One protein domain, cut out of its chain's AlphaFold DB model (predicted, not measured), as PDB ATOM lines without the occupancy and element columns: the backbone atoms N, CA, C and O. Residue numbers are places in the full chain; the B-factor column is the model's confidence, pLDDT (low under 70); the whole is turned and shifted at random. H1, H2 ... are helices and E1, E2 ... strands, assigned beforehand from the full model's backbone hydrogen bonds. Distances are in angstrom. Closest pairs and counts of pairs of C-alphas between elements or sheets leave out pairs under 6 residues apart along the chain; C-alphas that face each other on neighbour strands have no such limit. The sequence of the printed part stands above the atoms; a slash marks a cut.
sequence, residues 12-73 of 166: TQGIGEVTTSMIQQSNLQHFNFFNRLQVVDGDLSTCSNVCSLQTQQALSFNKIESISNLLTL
ATOM      1  N   THR A  12     134.070 219.245 113.334       73.44
ATOM      2  CA  THR A  12     135.078 220.302 113.516       73.44
ATOM      3  C   THR A  12     135.456 220.507 114.980       73.44
ATOM      4  O   THR A  12     136.603 220.821 115.288       73.44
ATOM      5  N   GLN A  13     134.499 220.326 115.888       76.75
ATOM      6  CA  GLN A  13     134.723 220.456 117.325       76.75
ATOM      7  C   GLN A  13     135.379 219.190 117.893       76.75
ATOM      8  O   GLN A  13     136.382 219.273 118.600       76.75
ATOM      9  N   GLY A  14     134.865 218.023 117.511       78.62
ATOM     10  CA  GLY A  14     135.353 216.714 117.918       78.62
ATOM     11  C   GLY A  14     136.812 216.502 117.554       78.62
ATOM     12  O   GLY A  14     137.601 216.096 118.403       78.62
ATOM     13  N   ILE A  15     137.226 216.861 116.333       77.94
ATOM     14  CA  ILE A  15     138.635 216.721 115.953       77.94
ATOM     15  C   ILE A  15     139.544 217.640 116.782       77.94
ATOM     16  O   ILE A  15     140.636 217.228 117.178       77.94
ATOM     17  N   GLY A  16     139.093 218.851 117.125       82.75
ATOM     18  CA  GLY A  16     139.828 219.763 118.005       82.75
ATOM     19  C   GLY A  16     140.020 219.186 119.410       82.75
ATOM     20  O   GLY A  16     141.125 219.227 119.961       82.75
ATOM     21  N   GLU A  17     138.971 218.580 119.963       83.19
ATOM     22  CA  GLU A  17     138.980 217.915 121.272       83.19
ATOM     23  C   GLU A  17     139.873 216.660 121.274       83.19
ATOM     24  O   GLU A  17     140.665 216.461 122.205       83.19
ATOM     25  N   VAL A  18     139.832 215.864 120.199       83.69
ATOM     26  CA  VAL A  18     140.720 214.708 119.998       83.69
ATOM     27  C   VAL A  18     142.179 215.143 119.944       83.69
ATOM     28  O   VAL A  18     143.012 214.607 120.677       83.69
ATOM     29  N   THR A  19     142.492 216.151 119.131       81.81
ATOM     30  CA  THR A  19     143.871 216.627 118.950       81.81
ATOM     31  C   THR A  19     144.429 217.198 120.254       81.81
ATOM     32  O   THR A  19     145.551 216.880 120.649       81.81
ATOM     33  N   THR A  20     143.623 217.979 120.978       85.81
ATOM     34  CA  THR A  20     143.997 218.543 122.284       85.81
ATOM     35  C   THR A  20     144.272 217.441 123.305       85.81
ATOM     36  O   THR A  20     145.282 217.478 124.011       85.81
ATOM     37  N   SER A  21     143.423 216.413 123.339       86.50
ATOM     38  CA  SER A  21     143.588 215.270 124.237       86.50
ATOM     39  C   SER A  21     144.834 214.445 123.900       86.50
ATOM     40  O   SER A  21     145.560 214.030 124.803       86.50
ATOM     41  N   MET A  22     145.141 214.243 122.615       84.81
ATOM     42  CA  MET A  22     146.375 213.576 122.182       84.81
ATOM     43  C   MET A  22     147.629 214.353 122.604       84.81
ATOM     44  O   MET A  22     148.577 213.752 123.114       84.81
ATOM     45  N   ILE A  23     147.624 215.682 122.455       87.00
ATOM     46  CA  ILE A  23     148.729 216.548 122.891       87.00
ATOM     47  C   ILE A  23     148.955 216.394 124.397       87.00
ATOM     48  O   ILE A  23     150.071 216.079 124.815       87.00
ATOM     49  N   GLN A  24     147.893 216.516 125.199       87.31
ATOM     50  CA  GLN A  24     147.955 216.366 126.658       87.31
ATOM     51  C   GLN A  24     148.501 214.997 127.079       87.31
ATOM     52  O   GLN A  24     149.360 214.912 127.954       87.31
ATOM     53  N   GLN A  25     148.046 213.922 126.432       84.88
ATOM     54  CA  GLN A  25     148.489 212.564 126.753       84.88
ATOM     55  C   GLN A  25     149.921 212.265 126.296       84.88
ATOM     56  O   GLN A  25     150.594 211.429 126.898       84.88
ATOM     57  N   SER A  26     150.400 212.934 125.246       82.19
ATOM     58  CA  SER A  26     151.771 212.784 124.747       82.19
ATOM     59  C   SER A  26     152.813 213.539 125.581       82.19
ATOM     60  O   SER A  26     154.007 213.264 125.455       82.19
ATOM     61  N   ASN A  27     152.375 214.485 126.424       83.06
ATOM     62  CA  ASN A  27     153.230 215.418 127.167       83.06
ATOM     63  C   ASN A  27     154.199 216.211 126.259       83.06
ATOM     64  O   ASN A  27     155.302 216.587 126.663       83.06
ATOM     65  N   LEU A  28     153.806 216.435 125.000       83.06
ATOM     66  CA  LEU A  28     154.556 217.226 124.030       83.06
ATOM     67  C   LEU A  28     153.996 218.648 123.963       83.06
ATOM     68  O   LEU A  28     152.795 218.877 124.061       83.06
ATOM     69  N   GLN A  29     154.879 219.617 123.730       85.81
ATOM     70  CA  GLN A  29     154.474 220.970 123.349       85.81
ATOM     71  C   GLN A  29     153.772 220.940 121.983       85.81
ATOM     72  O   GLN A  29     154.203 220.186 121.109       85.81
ATOM     73  N   HIS A  30     152.766 221.797 121.772       79.50
ATOM     74  CA  HIS A  30     151.978 221.862 120.526       79.50
ATOM     75  C   HIS A  30     152.857 221.827 119.267       79.50
ATOM     76  O   HIS A  30     152.657 220.991 118.391       79.50
ATOM     77  N   PHE A  31     153.885 222.678 119.211       80.31
ATOM     78  CA  PHE A  31     154.816 222.740 118.082       80.31
ATOM     79  C   PHE A  31     155.523 221.400 117.813       80.31
ATOM     80  O   PHE A  31     155.622 220.950 116.676       80.31
ATOM     81  N   ASN A  32     155.973 220.721 118.870       78.44
ATOM     82  CA  ASN A  32     156.653 219.431 118.757       78.44
ATOM     83  C   ASN A  32     155.692 218.286 118.430       78.44
ATOM     84  O   ASN A  32     156.119 217.300 117.838       78.44
ATOM     85  N   PHE A  33     154.425 218.398 118.829       81.62
ATOM     86  CA  PHE A  33     153.393 217.430 118.488       81.62
ATOM     87  C   PHE A  33     153.053 217.503 116.998       81.62
ATOM     88  O   PHE A  33     153.174 216.497 116.306       81.62
ATOM     89  N   PHE A  34     152.721 218.689 116.480       75.50
ATOM     90  CA  PHE A  34     152.354 218.848 115.068       75.50
ATOM     91  C   PHE A  34     153.518 218.594 114.107       75.50
ATOM     92  O   PHE A  34     153.296 218.067 113.026       75.50
ATOM     93  N   ASN A  35     154.761 218.864 114.515       74.12
ATOM     94  CA  ASN A  35     155.934 218.495 113.714       74.12
ATOM     95  C   ASN A  35     156.210 216.985 113.671       74.12
ATOM     96  O   ASN A  35     157.041 216.542 112.883       74.12
ATOM     97  N   ARG A  36     155.581 216.199 114.549       74.00
ATOM     98  CA  ARG A  36     155.763 214.743 114.608       74.00
ATOM     99  C   ARG A  36     154.552 213.987 114.096       74.00
ATOM    100  O   ARG A  36     154.743 212.925 113.521       74.00
ATOM    101  N   LEU A  37     153.342 214.500 114.310       76.62
ATOM    102  CA  LEU A  37     152.121 213.844 113.872       76.62
ATOM    103  C   LEU A  37     152.095 213.770 112.345       76.62
ATOM    104  O   LEU A  37     151.918 214.778 111.665       76.62
ATOM    105  N   GLN A  38     152.237 212.558 111.822       75.12
ATOM    106  CA  GLN A  38     152.067 212.270 110.407       75.12
ATOM    107  C   GLN A  38     150.853 211.356 110.266       75.12
ATOM    108  O   GLN A  38     150.867 210.217 110.731       75.12
ATOM    109  N   VAL A  39     149.774 211.873 109.683       72.38
ATOM    110  CA  VAL A  39     148.569 211.082 109.416       72.38
ATOM    111  C   VAL A  39     148.727 210.443 108.047       72.38
ATOM    112  O   VAL A  39     148.945 211.142 107.060       72.38
ATOM    113  N   VAL A  40     148.626 209.117 108.002       70.12
ATOM    114  CA  VAL A  40     148.583 208.364 106.750       70.12
ATOM    115  C   VAL A  40     147.159 207.900 106.545       70.12
ATOM    116  O   VAL A  40     146.630 207.119 107.342       70.12
ATOM    117  N   ASP A  41     146.567 208.400 105.470       66.94
ATOM    118  CA  ASP A  41     145.379 207.816 104.875       66.94
ATOM    119  C   ASP A  41     145.823 206.941 103.704       66.94
ATOM    120  O   ASP A  41     146.622 207.352 102.860       66.94
ATOM    121  N   GLY A  42     145.373 205.700 103.708       66.94
ATOM    122  CA  GLY A  42     145.770 204.685 102.752       66.94
ATOM    123  C   GLY A  42     144.867 203.476 102.891       66.94
ATOM    124  O   GLY A  42     144.207 203.289 103.918       66.94
ATOM    125  N   ASP A  43     144.831 202.636 101.861       68.19
ATOM    126  CA  ASP A  43     144.063 201.399 101.939       68.19
ATOM    127  C   ASP A  43     144.546 200.497 103.093       68.19
ATOM    128  O   ASP A  43     145.612 200.697 103.693       68.19
ATOM    129  N   LEU A  44     143.728 199.495 103.423       65.31
ATOM    130  CA  LEU A  44     144.006 198.557 104.509       65.31
ATOM    131  C   LEU A  44     145.403 197.941 104.370       65.31
ATOM    132  O   LEU A  44     146.136 197.875 105.351       65.31
ATOM    133  N   SER A  45     145.793 197.551 103.154       67.50
ATOM    134  CA  SER A  45     147.089 196.921 102.898       67.50
ATOM    135  C   SER A  45     148.256 197.879 103.156       67.50
ATOM    136  O   SER A  45     149.234 197.510 103.804       67.50
ATOM    137  N   THR A  46     148.118 199.138 102.750       71.88
ATOM    138  CA  THR A  46     149.102 200.205 102.930       71.88
ATOM    139  C   THR A  46     149.290 200.507 104.409       71.88
ATOM    140  O   THR A  46     150.412 200.496 104.916       71.88
ATOM    141  N   CYS A  47     148.192 200.696 105.138       75.56
ATOM    142  CA  CYS A  47     148.245 200.952 106.568       75.56
ATOM    143  C   CYS A  47     148.743 199.729 107.361       75.56
ATOM    144  O   CYS A  47     149.547 199.886 108.279       75.56
ATOM    145  N   SER A  48     148.352 198.506 106.983       72.25
ATOM    146  CA  SER A  48     148.882 197.271 107.579       72.25
ATOM    147  C   SER A  48     150.381 197.102 107.330       72.25
ATOM    148  O   SER A  48     151.097 196.668 108.234       72.25
ATOM    149  N   ASN A  49     150.883 197.492 106.156       78.50
ATOM    150  CA  ASN A  49     152.314 197.493 105.857       78.50
ATOM    151  C   ASN A  49     153.061 198.508 106.727       78.50
ATOM    152  O   ASN A  49     154.082 198.166 107.323       78.50
ATOM    153  N   VAL A  50     152.530 199.724 106.883       76.69
ATOM    154  CA  VAL A  50     153.108 200.748 107.769       76.69
ATOM    155  C   VAL A  50     153.135 200.271 109.228       76.69
ATOM    156  O   VAL A  50     154.182 200.344 109.872       76.69
ATOM    157  N   CYS A  51     152.038 199.704 109.743       73.75
ATOM    158  CA  CYS A  51     152.004 199.119 111.088       73.75
ATOM    159  C   CYS A  51     152.973 197.935 111.244       73.75
ATOM    160  O   CYS A  51     153.589 197.765 112.300       73.75
ATOM    161  N   SER A  52     153.136 197.118 110.201       75.75
ATOM    162  CA  SER A  52     154.084 195.998 110.208       75.75
ATOM    163  C   SER A  52     155.525 196.498 110.294       75.75
ATOM    164  O   SER A  52     156.285 196.009 111.129       75.75
ATOM    165  N   LEU A  53     155.877 197.532 109.524       73.19
ATOM    166  CA  LEU A  53     157.187 198.187 109.591       73.19
ATOM    167  C   LEU A  53     157.457 198.801 110.976       73.19
ATOM    168  O   LEU A  53     158.560 198.660 111.505       73.19
ATOM    169  N   GLN A  54     156.447 199.417 111.604       71.25
ATOM    170  CA  GLN A  54     156.547 199.912 112.985       71.25
ATOM    171  C   GLN A  54     156.816 198.776 113.985       71.25
ATOM    172  O   GLN A  54     157.654 198.913 114.877       71.25
ATOM    173  N   THR A  55     156.124 197.643 113.828       67.50
ATOM    174  CA  THR A  55     156.230 196.481 114.727       67.50
ATOM    175  C   THR A  55     157.569 195.760 114.585       67.50
ATOM    176  O   THR A  55     158.116 195.272 115.571       67.50
ATOM    177  N   GLN A  56     158.136 195.735 113.376       70.50
ATOM    178  CA  GLN A  56     159.438 195.126 113.093       70.50
ATOM    179  C   GLN A  56     160.630 195.903 113.675       70.50
ATOM    180  O   GLN A  56     161.762 195.445 113.544       70.50
ATOM    181  N   GLN A  57     160.405 197.053 114.327       61.78
ATOM    182  CA  GLN A  57     161.452 197.912 114.902       61.78
ATOM    183  C   GLN A  57     162.586 198.249 113.918       61.78
ATOM    184  O   GLN A  57     163.692 198.592 114.337       61.78
ATOM    185  N   ALA A  58     162.323 198.203 112.608       50.62
ATOM    186  CA  ALA A  58     163.245 198.659 111.575       50.62
ATOM    187  C   ALA A  58     163.225 200.194 111.538       50.62
ATOM    188  O   ALA A  58     162.772 200.822 110.586       50.62
ATOM    189  N   LEU A  59     163.628 200.808 112.646       51.88
ATOM    190  CA  LEU A  59     163.630 202.245 112.835       51.88
ATOM    191  C   LEU A  59     165.066 202.735 112.724       51.88
ATOM    192  O   LEU A  59     165.952 202.286 113.453       51.88
ATOM    193  N   SER A  60     165.300 203.672 111.808       54.84
ATOM    194  CA  SER A  60     166.541 204.431 111.817       54.84
ATOM    195  C   SER A  60     166.655 205.167 113.160       54.84
ATOM    196  O   SER A  60     165.676 205.679 113.705       54.84
ATOM    197  N   PHE A  61     167.862 205.231 113.729       55.25
ATOM    198  CA  PHE A  61     168.116 205.952 114.988       55.25
ATOM    199  C   PHE A  61     167.841 207.471 114.880       55.25
ATOM    200  O   PHE A  61     167.798 208.177 115.892       55.25
ATOM    201  N   ASN A  62     167.637 207.984 113.663       57.62
ATOM    202  CA  ASN A  62     167.345 209.382 113.393       57.62
ATOM    203  C   ASN A  62     165.881 209.714 113.712       57.62
ATOM    204  O   ASN A  62     164.962 209.336 112.993       57.62
ATOM    205  N   LYS A  63     165.669 210.543 114.744       55.53
ATOM    206  CA  LYS A  63     164.345 211.062 115.156       55.53
ATOM    207  C   LYS A  63     163.525 211.718 114.035       55.53
ATOM    208  O   LYS A  63     162.314 211.828 114.189       55.53
ATOM    209  N   ILE A  64     164.176 212.188 112.970       55.28
ATOM    210  CA  ILE A  64     163.549 212.885 111.836       55.28
ATOM    211  C   ILE A  64     162.926 211.892 110.840       55.28
ATOM    212  O   ILE A  64     161.909 212.199 110.233       55.28
ATOM    213  N   GLU A  65     163.489 210.689 110.720       57.31
ATOM    214  CA  GLU A  65     163.069 209.653 109.760       57.31
ATOM    215  C   GLU A  65     162.281 208.518 110.434       57.31
ATOM    216  O   GLU A  65     161.981 207.491 109.829       57.31
ATOM    217  N   SER A  66     161.953 208.690 111.715       61.09
ATOM    218  CA  SER A  66     161.281 207.671 112.509       61.09
ATOM    219  C   SER A  66     159.816 207.521 112.094       61.09
ATOM    220  O   SER A  66     158.986 208.387 112.383       61.09
ATOM    221  N   ILE A  67     159.470 206.360 111.532       65.38
ATOM    222  CA  ILE A  67     158.082 205.950 111.244       65.38
ATOM    223  C   ILE A  67     157.239 205.722 112.516       65.38
ATOM    224  O   ILE A  67     156.046 205.437 112.433       65.38
ATOM    225  N   SER A  68     157.830 205.887 113.709       64.44
ATOM    226  CA  SER A  68     157.144 205.773 115.005       64.44
ATOM    227  C   SER A  68     156.035 206.802 115.217       64.44
ATOM    228  O   SER A  68     155.196 206.609 116.091       64.44
ATOM    229  N   ASN A  69     156.064 207.921 114.485       67.62
ATOM    230  CA  ASN A  69     155.105 209.012 114.658       67.62
ATOM    231  C   ASN A  69     153.978 208.998 113.603       67.62
ATOM    232  O   ASN A  69     153.194 209.948 113.538       67.62
ATOM    233  N   LEU A  70     153.891 207.934 112.791       70.94
ATOM    234  CA  LEU A  70     152.803 207.740 111.833       70.94
ATOM    235  C   LEU A  70     151.551 207.217 112.545       70.94
ATOM    236  O   LEU A  70     151.590 206.179 113.209       70.94
ATOM    237  N   LEU A  71     150.438 207.924 112.363       69.62
ATOM    238  CA  LEU A  71     149.098 207.482 112.731       69.62
ATOM    239  C   LEU A  71     148.384 206.998 111.467       69.62
ATOM    240  O   LEU A  71     148.020 207.800 110.608       69.62
ATOM    241  N   THR A  72     148.179 205.688 111.361       65.75
ATOM    242  CA  THR A  72     147.385 205.073 110.292       65.75
ATOM    243  C   THR A  72     145.913 205.052 110.687       65.75
ATOM    244  O   THR A  72     145.548 204.440 111.696       65.75
ATOM    245  N   LEU A  73     145.051 205.686 109.896       65.12
ATOM    246  CA  LEU A  73     143.607 205.669 110.128       65.12
ATOM    247  C   LEU A  73     142.975 204.466 109.417       65.12
ATOM    248  O   LEU A  73     142.434 204.579 108.326       65.12
TER     249      LEU A  73
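Overview. This is residues 12 to 73 of the 166 residues of an uncharacterized protein of Puccinia graminis f. sp. tritici (UniProt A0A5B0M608). Helix H1 sticks out at one end with residues 12 to 18 and makes a corner with short H2; a small ribbon of two parallel strands, E1 and E2, is in the middle, and H3 is at the other end. The 62 printed residues run H1, H2, E1, H3, E2, mostly helix. The whole is only just loose, close to compact (radius of gyration of the C-alphas 13.0 A), spanning 33 by 28 by 15 A.

Arrangement. H1, residues 12 to 26, and H2, residues 30 to 34, only just touch, with 3 pairs of C-alphas within 8 A, only at the corner, with residues 23 to 26 of H1 alone; the closest C-alphas, of Ile 23 and Phe 33, are 6.5 A apart. E1, residues 38 to 40, and E2, residues 70 to 72, are parallel at 29 degrees; N 71 and O 38, 2.8 A apart, are within hydrogen-bond range. E1, H3, residues 44 to 55, and E2 form a strand-helix-strand unit, parallel neighbour strands with a helix between along the chain; its crossover is right-handed. The closest C-alphas of H3 and E2, of Cys 47 and Thr 72, are 5.6 A apart. H1 is apart from H3. Every O i to N i+4 pair is within range in H2 and H3, 10 of 11 in H1.

Along the chain. H1 runs 21.5 A from C-alpha 12 at (135.078, 220.302, 113.516), H2 6.2 A, E1 6.4 A, H3 16.1 A, and E2 6.2 A to C-alpha 72 at (147.385, 205.073, 110.292).

Size, cuts and confidence. The printed part has no cut. The link from H3 to E2 is long. Under pLDDT 70 are 22 residues, among them 57 to 69.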